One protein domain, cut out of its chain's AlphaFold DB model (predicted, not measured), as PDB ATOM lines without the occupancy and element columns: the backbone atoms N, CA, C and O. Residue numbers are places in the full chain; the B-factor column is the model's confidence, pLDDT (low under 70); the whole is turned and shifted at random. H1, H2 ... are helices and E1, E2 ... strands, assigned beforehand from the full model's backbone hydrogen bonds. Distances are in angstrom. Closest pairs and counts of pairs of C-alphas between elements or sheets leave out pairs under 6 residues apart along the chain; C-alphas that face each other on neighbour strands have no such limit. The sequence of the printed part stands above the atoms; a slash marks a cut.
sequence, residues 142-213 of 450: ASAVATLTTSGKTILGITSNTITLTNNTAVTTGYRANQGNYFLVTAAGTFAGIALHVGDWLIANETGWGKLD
ATOM      1  N   ALA A 142      87.876 112.148 124.646       89.12
ATOM      2  CA  ALA A 142      87.072 111.179 123.881       89.12
ATOM      3  C   ALA A 142      85.770 110.778 124.609       89.12
ATOM      4  O   ALA A 142      84.778 110.437 123.968       89.12
ATOM      5  N   SER A 143      85.780 110.866 125.941       93.19
ATOM      6  CA  SER A 143      84.618 110.741 126.818       93.19
ATOM      7  C   SER A 143      84.658 111.854 127.865       93.19
ATOM      8  O   SER A 143      85.741 112.300 128.251       93.19
ATOM      9  N   ALA A 144      83.494 112.273 128.361       96.50
ATOM     10  CA  ALA A 144      83.388 113.233 129.458       96.50
ATOM     11  C   ALA A 144      83.553 112.514 130.806       96.50
ATOM     12  O   ALA A 144      82.598 111.932 131.318       96.50
ATOM     13  N   VAL A 145      84.760 112.514 131.371       97.75
ATOM     14  CA  VAL A 145      85.047 111.841 132.650       97.75
ATOM     15  C   VAL A 145      85.071 112.871 133.771       97.75
ATOM     16  O   VAL A 145      85.911 113.767 133.768       97.75
ATOM     17  N   ALA A 146      84.150 112.740 134.724       97.69
ATOM     18  CA  ALA A 146      84.053 113.599 135.894       97.69
ATOM     19  C   ALA A 146      84.699 112.942 137.116       97.69
ATOM     20  O   ALA A 146      84.408 111.786 137.427       97.69
ATOM     21  N   THR A 147      85.540 113.694 137.822       98.12
ATOM     22  CA  THR A 147      86.087 113.363 139.139       98.12
ATOM     23  C   THR A 147      85.240 114.043 140.200       98.12
ATOM     24  O   THR A 147      85.135 115.265 140.225       98.12
ATOM     25  N   LEU A 148      84.603 113.253 141.058       97.62
ATOM     26  CA  LEU A 148      83.544 113.722 141.942       97.62
ATOM     27  C   LEU A 148      84.073 114.305 143.252       97.62
ATOM     28  O   LEU A 148      84.943 113.726 143.910       97.62
ATOM     29  N   THR A 149      83.456 115.401 143.687       96.69
ATOM     30  CA  THR A 149      83.605 115.912 145.054       96.69
ATOM     31  C   THR A 149      82.874 115.009 146.057       96.69
ATOM     32  O   THR A 149      82.064 114.149 145.697       96.69
ATOM     33  N   THR A 150      83.108 115.218 147.357       94.50
ATOM     34  CA  THR A 150      82.326 114.559 148.422       94.50
ATOM     35  C   THR A 150      80.825 114.833 148.284       94.50
ATOM     36  O   THR A 150      80.014 113.925 148.482       94.50
ATOM     37  N   SER A 151      80.453 116.052 147.883       88.44
ATOM     38  CA  SER A 151      79.060 116.434 147.639       88.44
ATOM     39  C   SER A 151      78.481 115.695 146.432       88.44
ATOM     40  O   SER A 151      77.402 115.121 146.544       88.44
ATOM     41  N   GLY A 152      79.225 115.610 145.321       91.94
ATOM     42  CA  GLY A 152      78.799 114.869 144.128       91.94
ATOM     43  C   GLY A 152      78.558 113.382 144.402       91.94
ATOM     44  O   GLY A 152      77.531 112.839 144.004       91.94
ATOM     45  N   LYS A 153      79.453 112.734 145.163       94.19
ATOM     46  CA  LYS A 153      79.281 111.331 145.587       94.19
ATOM     47  C   LYS A 153      78.035 111.121 146.446       94.19
ATOM     48  O   LYS A 153      77.308 110.153 146.240       94.19
ATOM     49  N   THR A 154      77.782 112.043 147.375       90.00
ATOM     50  CA  THR A 154      76.605 112.001 148.254       90.00
ATOM     51  C   THR A 154      75.308 112.153 147.460       90.00
ATOM     52  O   THR A 154      74.402 111.346 147.635       90.00
ATOM     53  N   ILE A 155      75.238 113.135 146.554       86.69
ATOM     54  CA  ILE A 155      74.044 113.405 145.732       86.69
ATOM     55  C   ILE A 155      73.727 112.228 144.808       86.69
ATOM     56  O   ILE A 155      72.572 111.839 144.671       86.69
ATOM     57  N   LEU A 156      74.754 111.633 144.200       89.69
ATOM     58  CA  LEU A 156      74.588 110.506 143.283       89.69
ATOM     59  C   LEU A 156      74.448 109.151 143.994       89.69
ATOM     60  O   LEU A 156      74.185 108.149 143.332       89.69
ATOM     61  N   GLY A 157      74.636 109.097 145.317       91.75
ATOM     62  CA  GLY A 157      74.533 107.866 146.102       91.75
ATOM     63  C   GLY A 157      75.585 106.810 145.745       91.75
ATOM     64  O   GLY A 157      75.298 105.616 145.803       91.75
ATOM     65  N   ILE A 158      76.795 107.226 145.354       93.88
ATOM     66  CA  ILE A 158      77.872 106.324 144.914       93.88
ATOM     67  C   ILE A 158      79.160 106.512 145.714       93.88
ATOM     68  O   ILE A 158      79.436 107.573 146.269       93.88
ATOM     69  N   THR A 159      79.993 105.472 145.739       95.00
ATOM     70  CA  THR A 159      81.316 105.498 146.384       95.00
ATOM     71  C   THR A 159      82.462 105.752 145.403       95.00
ATOM     72  O   THR A 159      83.539 106.174 145.828       95.00
ATOM     73  N   SER A 160      82.241 105.525 144.103       96.06
ATOM     74  CA  SER A 160      83.232 105.749 143.048       96.06
ATOM     75  C   SER A 160      83.690 107.205 143.001       96.06
ATOM     76  O   SER A 160      82.885 108.127 143.093       96.06
ATOM     77  N   ASN A 161      84.994 107.415 142.807       96.69
ATOM     78  CA  ASN A 161      85.567 108.758 142.688       96.69
ATOM     79  C   ASN A 161      85.358 109.381 141.305       96.69
ATOM     80  O   ASN A 161      85.512 110.588 141.166       96.69
ATOM     81  N   THR A 162      85.031 108.582 140.289       97.31
ATOM     82  CA  THR A 162      84.833 109.062 138.923       97.31
ATOM     83  C   THR A 162      83.584 108.464 138.292       97.31
ATOM     84  O   THR A 162      83.173 107.348 138.619       97.31
ATOM     85  N   ILE A 163      82.992 109.214 137.364       97.12
ATOM     86  CA  ILE A 163      81.917 108.762 136.476       97.12
ATOM     87  C   ILE A 163      82.207 109.227 135.051       97.12
ATOM     88  O   ILE A 163      82.863 110.242 134.840       97.12
ATOM     89  N   THR A 164      81.706 108.499 134.056       97.50
ATOM     90  CA  THR A 164      81.689 108.984 132.670       97.50
ATOM     91  C   THR A 164      80.302 109.525 132.374       97.50
ATOM     92  O   THR A 164      79.346 108.753 132.364       97.50
ATOM     93  N   LEU A 165      80.189 110.835 132.176       97.12
ATOM     94  CA  LEU A 165      78.927 111.502 131.886       97.12
ATOM     95  C   LEU A 165      78.388 111.060 130.526       97.12
ATOM     96  O   LEU A 165      79.134 110.832 129.572       97.12
ATOM     97  N   THR A 166      77.068 110.958 130.433       96.56
ATOM     98  CA  THR A 166      76.367 110.570 129.211       96.56
ATOM     99  C   THR A 166      75.285 111.591 128.867       96.56
ATOM    100  O   THR A 166      74.696 112.235 129.738       96.56
ATOM    101  N   ASN A 167      75.012 111.774 127.575       95.50
ATOM    102  CA  ASN A 167      73.946 112.665 127.109       95.50
ATOM    103  C   ASN A 167      72.609 111.916 126.979       95.50
ATOM    104  O   ASN A 167      72.026 111.825 125.902       95.50
ATOM    105  N   ASN A 168      72.165 111.292 128.066       94.31
ATOM    106  CA  ASN A 168      70.906 110.555 128.131       94.31
ATOM    107  C   ASN A 168      70.330 110.616 129.559       94.31
ATOM    108  O   ASN A 168      70.783 111.394 130.399       94.31
ATOM    109  N   THR A 169      69.327 109.790 129.844       94.75
ATOM    110  CA  THR A 169      68.657 109.713 131.148       94.75
ATOM    111  C   THR A 169      69.175 108.575 132.034       94.75
ATOM    112  O   THR A 169      68.432 108.088 132.884       94.75
ATOM    113  N   ALA A 170      70.403 108.095 131.820       93.44
ATOM    114  CA  ALA A 170      70.971 107.000 132.598       93.44
ATOM    115  C   ALA A 170      71.025 107.344 134.089       93.44
ATOM    116  O   ALA A 170      71.373 108.462 134.482       93.44
ATOM    117  N   VAL A 171      70.717 106.343 134.912       85.50
ATOM    118  CA  VAL A 171      70.861 106.414 136.365       85.50
ATOM    119  C   VAL A 171      72.355 106.616 136.658       85.50
ATOM    120  O   VAL A 171      73.195 105.920 136.091       85.50
ATOM    121  N   THR A 172      72.687 107.626 137.463       92.44
ATOM    122  CA  THR A 172      74.052 108.077 137.814       92.44
ATOM    123  C   THR A 172      74.778 108.961 136.788       92.44
ATOM    124  O   THR A 172      75.338 109.984 137.175       92.44
ATOM    125  N   THR A 173      74.810 108.614 135.500       95.38
ATOM    126  CA  THR A 173      75.688 109.310 134.526       95.38
ATOM    127  C   THR A 173      74.979 110.278 133.581       95.38
ATOM    128  O   THR A 173      75.645 111.087 132.934       95.38
ATOM    129  N   GLY A 174      73.654 110.193 133.473       94.06
ATOM    130  CA  GLY A 174      72.850 111.030 132.586       94.06
ATOM    131  C   GLY A 174      72.534 112.412 133.166       94.06
ATOM    132  O   GLY A 174      72.678 112.637 134.370       94.06
ATOM    133  N   TYR A 175      72.028 113.329 132.333       93.56
ATOM    134  CA  TYR A 175      71.667 114.690 132.767       93.56
ATOM    135  C   TYR A 175      70.551 114.696 133.823       93.56
ATOM    136  O   TYR A 175      70.574 115.522 134.725       93.56
ATOM    137  N   ARG A 176      69.619 113.728 133.787       90.69
ATOM    138  CA  ARG A 176      68.564 113.598 134.813       90.69
ATOM    139  C   ARG A 176      69.108 113.225 136.187       90.69
ATOM    140  O   ARG A 176      68.665 113.778 137.183       90.69
ATOM    141  N   ALA A 177      70.059 112.294 136.242       91.12
ATOM    142  CA  ALA A 177      70.685 111.898 137.503       91.12
ATOM    143  C   ALA A 177      71.550 113.019 138.097       91.12
ATOM    144  O   ALA A 177      71.787 113.046 139.297       91.12
ATOM    145  N   ASN A 178      72.009 113.938 137.247       92.31
ATOM    146  CA  ASN A 178      72.857 115.060 137.620       92.31
ATOM    147  C   ASN A 178      72.095 116.392 137.657       92.31
ATOM    148  O   ASN A 178      72.730 117.439 137.681       92.31
ATOM    149  N   GLN A 179      70.760 116.385 137.639       91.31
ATOM    150  CA  GLN A 179      69.970 117.614 137.639       91.31
ATOM    151  C   GLN A 179      70.360 118.514 138.822       91.31
ATOM    152  O   GLN A 179      70.378 118.069 139.966       91.31
ATOM    153  N   GLY A 180      70.661 119.784 138.537       88.81
ATOM    154  CA  GLY A 180      71.098 120.745 139.554       88.81
ATOM    155  C   GLY A 180      72.579 120.626 139.927       88.81
ATOM    156  O   GLY A 180      73.070 121.420 140.722       88.81
ATOM    157  N   ASN A 181      73.327 119.701 139.330       92.69
ATOM    158  CA  ASN A 181      74.772 119.621 139.491       92.69
ATOM    159  C   ASN A 181      75.488 120.405 138.389       92.69
ATOM    160  O   ASN A 181      75.053 120.434 137.231       92.69
ATOM    161  N   TYR A 182      76.636 120.980 138.740       95.25
ATOM    162  CA  TYR A 182      77.594 121.499 137.773       95.25
ATOM    163  C   TYR A 182      78.970 120.866 137.937       95.25
ATOM    164  O   TYR A 182      79.347 120.417 139.026       95.25
ATOM    165  N   PHE A 183      79.712 120.865 136.833       96.62
ATOM    166  CA  PHE A 183      81.073 120.371 136.752       96.62
ATOM    167  C   PHE A 183      81.994 121.427 136.149       96.62
ATOM    168  O   PHE A 183      81.650 122.027 135.131       96.62
ATOM    169  N   LEU A 184      83.167 121.632 136.746       96.69
ATOM    170  CA  LEU A 184      84.190 122.516 136.184       96.69
ATOM    171  C   LEU A 184      84.964 121.794 135.087       96.69
ATOM    172  O   LEU A 184      85.485 120.697 135.294       96.69
ATOM    173  N   VAL A 185      85.051 122.396 133.908       96.81
ATOM    174  CA  VAL A 185      85.745 121.793 132.771       96.81
ATOM    175  C   VAL A 185      87.253 121.979 132.931       96.81
ATOM    176  O   VAL A 185      87.756 123.097 132.987       96.81
ATOM    177  N   THR A 186      87.993 120.872 132.974       96.31
ATOM    178  CA  THR A 186      89.461 120.845 133.145       96.31
ATOM    179  C   THR A 186      90.217 120.450 131.879       96.31
ATOM    180  O   THR A 186      91.411 120.710 131.766       96.31
ATOM    181  N   ALA A 187      89.524 119.870 130.899       95.75
ATOM    182  CA  ALA A 187      90.039 119.620 129.559       95.75
ATOM    183  C   ALA A 187      88.956 119.979 128.539       95.75
ATOM    184  O   ALA A 187      87.821 119.515 128.672       95.75
ATOM    185  N   ALA A 188      89.312 120.811 127.559       93.94
ATOM    186  CA  ALA A 188      88.394 121.297 126.536       93.94
ATOM    187  C   ALA A 188      87.982 120.188 125.560       93.94
ATOM    188  O   ALA A 188      88.781 119.317 125.219       93.94
ATOM    189  N   GLY A 189      86.754 120.278 125.056       94.62
ATOM    190  CA  GLY A 189      86.212 119.354 124.069       94.62
ATOM    191  C   GLY A 189      84.743 119.634 123.768       94.62
ATOM    192  O   GLY A 189      84.195 120.665 124.151       94.62
ATOM    193  N   THR A 190      84.089 118.719 123.056       95.62
ATOM    194  CA  THR A 190      82.652 118.818 122.763       95.62
ATOM    195  C   THR A 190      81.900 117.686 123.446       95.62
ATOM    196  O   THR A 190      82.196 116.516 123.214       95.62
ATOM    197  N   PHE A 191      80.895 118.020 124.251       96.75
ATOM    198  CA  PHE A 191      80.024 117.047 124.908       96.75
ATOM    199  C   PHE A 191      78.562 117.443 124.723       96.75
ATOM    200  O   PHE A 191      78.222 118.614 124.822       96.75
ATOM    201  N   ALA A 192      77.694 116.475 124.414       94.56
ATOM    202  CA  ALA A 192      76.275 116.724 124.130       94.56
ATOM    203  C   ALA A 192      76.016 117.777 123.020       94.56
ATOM    204  O   ALA A 192      74.970 118.417 123.006       94.56
ATOM    205  N   GLY A 193      76.962 117.961 122.088       93.44
ATOM    206  CA  GLY A 193      76.899 119.002 121.051       93.44
ATOM    207  C   GLY A 193      77.315 120.402 121.524       93.44
ATOM    208  O   GLY A 193      77.211 121.355 120.759       93.44
ATOM    209  N   ILE A 194      77.800 120.529 122.761       94.19
ATOM    210  CA  ILE A 194      78.236 121.782 123.378       94.19
ATOM    211  C   ILE A 194      79.762 121.825 123.384       94.19
ATOM    212  O   ILE A 194      80.405 120.937 123.947       94.19
ATOM    213  N   ALA A 195      80.336 122.858 122.766       94.44
ATOM    214  CA  ALA A 195      81.764 123.147 122.852       94.44
ATOM    215  C   ALA A 195      82.082 123.813 124.199       94.44
ATOM    216  O   ALA A 195      81.495 124.848 124.535       94.44
ATOM    217  N   LEU A 196      82.990 123.193 124.949       94.19
ATOM    218  CA  LEU A 196      83.407 123.588 126.290       94.19
ATOM    219  C   LEU A 196      84.916 123.823 126.295       94.19
ATOM    220  O   LEU A 196      85.680 122.956 125.858       94.19
ATOM    221  N   HIS A 197      85.335 124.964 126.822       92.56
ATOM    222  CA  HIS A 197      86.735 125.291 127.062       92.56
ATOM    223  C   HIS A 197      87.116 125.016 128.518       92.56
ATOM    224  O   HIS A 197      86.266 124.817 129.387       92.56
ATOM    225  N   VAL A 198      88.421 124.955 128.791       93.44
ATOM    226  CA  VAL A 198      88.918 124.809 130.165       93.44
ATOM    227  C   VAL A 198      88.489 126.032 130.971       93.44
ATOM    228  O   VAL A 198      88.793 127.152 130.585       93.44
ATOM    229  N   GLY A 199      87.819 125.807 132.100       91.44
ATOM    230  CA  GLY A 199      87.259 126.859 132.948       91.44
ATOM    231  C   GLY A 199      85.753 127.072 132.785       91.44
ATOM    232  O   GLY A 199      85.148 127.634 133.698       91.44
ATOM    233  N   ASP A 200      85.134 126.577 131.707       94.56
ATOM    234  CA  ASP A 200      83.675 126.585 131.552       94.56
ATOM    235  C   ASP A 200      83.002 125.685 132.591       94.56
ATOM    236  O   ASP A 200      83.606 124.755 133.137       94.56
ATOM    237  N   TRP A 201      81.722 125.941 132.866       95.19
ATOM    238  CA  TRP A 201      80.932 125.080 133.741       95.19
ATOM    239  C   TRP A 201      79.942 124.282 132.901       95.19
ATOM    240  O   TRP A 201      79.107 124.851 132.197       95.19
ATOM    241  N   LEU A 202      80.000 122.957 133.008       96.25
ATOM    242  CA  LEU A 202      79.012 122.046 132.441       96.25
ATOM    243  C   LEU A 202      77.880 121.845 133.451       96.25
ATOM    244  O   LEU A 202      78.123 121.431 134.580       96.25
ATOM    245  N   ILE A 203      76.641 122.108 133.046       95.38
ATOM    246  CA  ILE A 203      75.479 122.139 133.940       95.38
ATOM    247  C   ILE A 203      74.457 121.109 133.480       95.38
ATOM    248  O   ILE A 203      74.098 121.090 132.304       95.38
ATOM    249  N   ALA A 204      73.947 120.284 134.391       93.81
ATOM    250  CA  ALA A 204      72.812 119.413 134.104       93.81
ATOM    251  C   ALA A 204      71.494 120.079 134.530       93.81
ATOM    252  O   ALA A 204      71.283 120.412 135.698       93.81
ATOM    253  N   ASN A 205      70.597 120.257 133.562       87.12
ATOM    254  CA  ASN A 205      69.240 120.757 133.764       87.12
ATOM    255  C   ASN A 205      68.206 119.629 133.558       87.12
ATOM    256  O   ASN A 205      68.551 118.492 133.239       87.12
ATOM    257  N   GLU A 206      66.919 119.938 133.729       82.12
ATOM    258  CA  GLU A 206      65.815 118.964 133.607       82.12
ATOM    259  C   GLU A 206      65.697 118.299 132.229       82.12
ATOM    260  O   GLU A 206      65.142 117.204 132.099       82.12
ATOM    261  N   THR A 207      66.211 118.964 131.197       89.56
ATOM    262  CA  THR A 207      65.999 118.621 129.787       89.56
ATOM    263  C   THR A 207      67.273 118.196 129.052       89.56
ATOM    264  O   THR A 207      67.178 117.656 127.952       89.56
ATOM    265  N   GLY A 208      68.455 118.402 129.639       94.50
ATOM    266  CA  GLY A 208      69.741 118.137 129.002       94.50
ATOM    267  C   GLY A 208      70.931 118.775 129.723       94.50
ATOM    268  O   GLY A 208      70.836 119.236 130.862       94.50
ATOM    269  N   TRP A 209      72.066 118.808 129.029       96.62
ATOM    270  CA  TRP A 209      73.258 119.535 129.459       96.62
ATOM    271  C   TRP A 209      73.238 120.973 128.921       96.62
ATOM    272  O   TRP A 209      72.703 121.235 127.847       96.62
ATOM    273  N   GLY A 210      73.824 121.903 129.664       95.00
ATOM    274  CA  GLY A 210      74.055 123.290 129.271       95.00
ATOM    275  C   GLY A 210      75.458 123.731 129.671       95.00
ATOM    276  O   GLY A 210      76.155 123.007 130.387       95.00
ATOM    277  N   LYS A 211      75.874 124.920 129.230       93.88
ATOM    278  CA  LYS A 211      77.130 125.527 129.675       93.88
ATOM    279  C   LYS A 211      76.919 126.914 130.260       93.88
ATOM    280  O   LYS A 211      76.067 127.658 129.777       93.88
ATOM    281  N   LEU A 212      77.724 127.250 131.260       93.00
ATOM    282  CA  LEU A 212      78.012 128.629 131.633       93.00
ATOM    283  C   LEU A 212      79.429 128.934 131.149       93.00
ATOM    284  O   LEU A 212      80.381 128.275 131.570       93.00
ATOM    285  N   ASP A 213      79.527 129.884 130.224       89.31
ATOM    286  CA  ASP A 213      80.794 130.303 129.638       89.31
ATOM    287  C   ASP A 213      81.520 131.199 130.641       89.31
ATOM    288  O   ASP A 213      80.988 132.230 131.057       89.31
TER     289      ASP A 213
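AT A GLANCE: This is residues 142 to 213 of the 450 residues of an uncharacterized protein of Clostridiales bacterium (UniProt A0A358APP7). A small body is built of three short sheets: the strongly twisted sheet E3, E6, E7 makes one wall, and the strand pair E1 and E2 makes another, which comes near that wall with E1 at the edge strand E3, while E2 is farther off, apart from E3, E6 and E7. The hairpin E4 and E5 lies at one end and the single helix H1 at the other, while the long link of residues 165 to 180 runs along a side from E2 to E3. The printed part has 72 residues, with one named helix and seven named strands in the order E1 H1 E2 E3 E4 E5 E6 E7; the three-strand sheet has the order E3, E6, E7, and all three sheets are antiparallel. The class is mostly strand. The whole is compact, with a radius of gyration of the C-alphas of 11.1 A, and rounded, with spans of 29 by 23 by 21 A.

IN THESE COORDINATES: E3, residues 181 to 187, is the longest strand at 18.2 A; C-alpha 181 is at (74.772, 119.621, 139.491). E6 is residues 201 to 204, 9.9 A, and E7 is residues 209 to 212, 10.5 A, ending with C-alpha 212 at (78.012, 128.629, 131.633). E1 is residues 144 to 148, 12.5 A, beginning with C-alpha 144 at (83.388, 113.233, 129.458). E2 is residues 162 to 164, 7.0 A. E4 is residues 189 to 191, 6.7 A, and E5 is residues 194 to 196, 6.2 A. H1 is residues 150 to 156, 10.1 A.

HOW THE PARTS SIT: E6 is the inner strand, with edge strands E3 and E7. E3 and E6 are antiparallel at 142 degrees, with N 183 and O 202 2.8 A apart, within hydrogen-bond range. E6 and E7 form a hairpin at 148 degrees, with N 203 and O 210 at 2.8 A. The closest C-alphas of E1 and E3 are those of Ala 146 and Phe 183, 7.4 A apart, while E1 is apart from E6 and E7. E1 and E2 are antiparallel at 156 degrees, with N 146 and O 163 at 2.8 A. E4 and E5 form a hairpin at 145 degrees, with N 194 and O 191 at 2.8 A. The closest C-alphas of E5 and E7 are those of Ile 194 and Gly 210, 7.4 A apart. E3 and E4 meet only through their link. H1 only grazes the three-strand sheet, with residues 151 to 156. In H1 every O i to N i+4 pair is within hydrogen-bond range.

THE WHOLE: The two C-alphas farthest apart are those of Thr 159 and Asp 213, 29.9 A. The printed part has no cut. The link E2 to E3, 16 residues, is long; the others are tight. Mean pLDDT of the printed part is 93.7, and no printed residue is under 70.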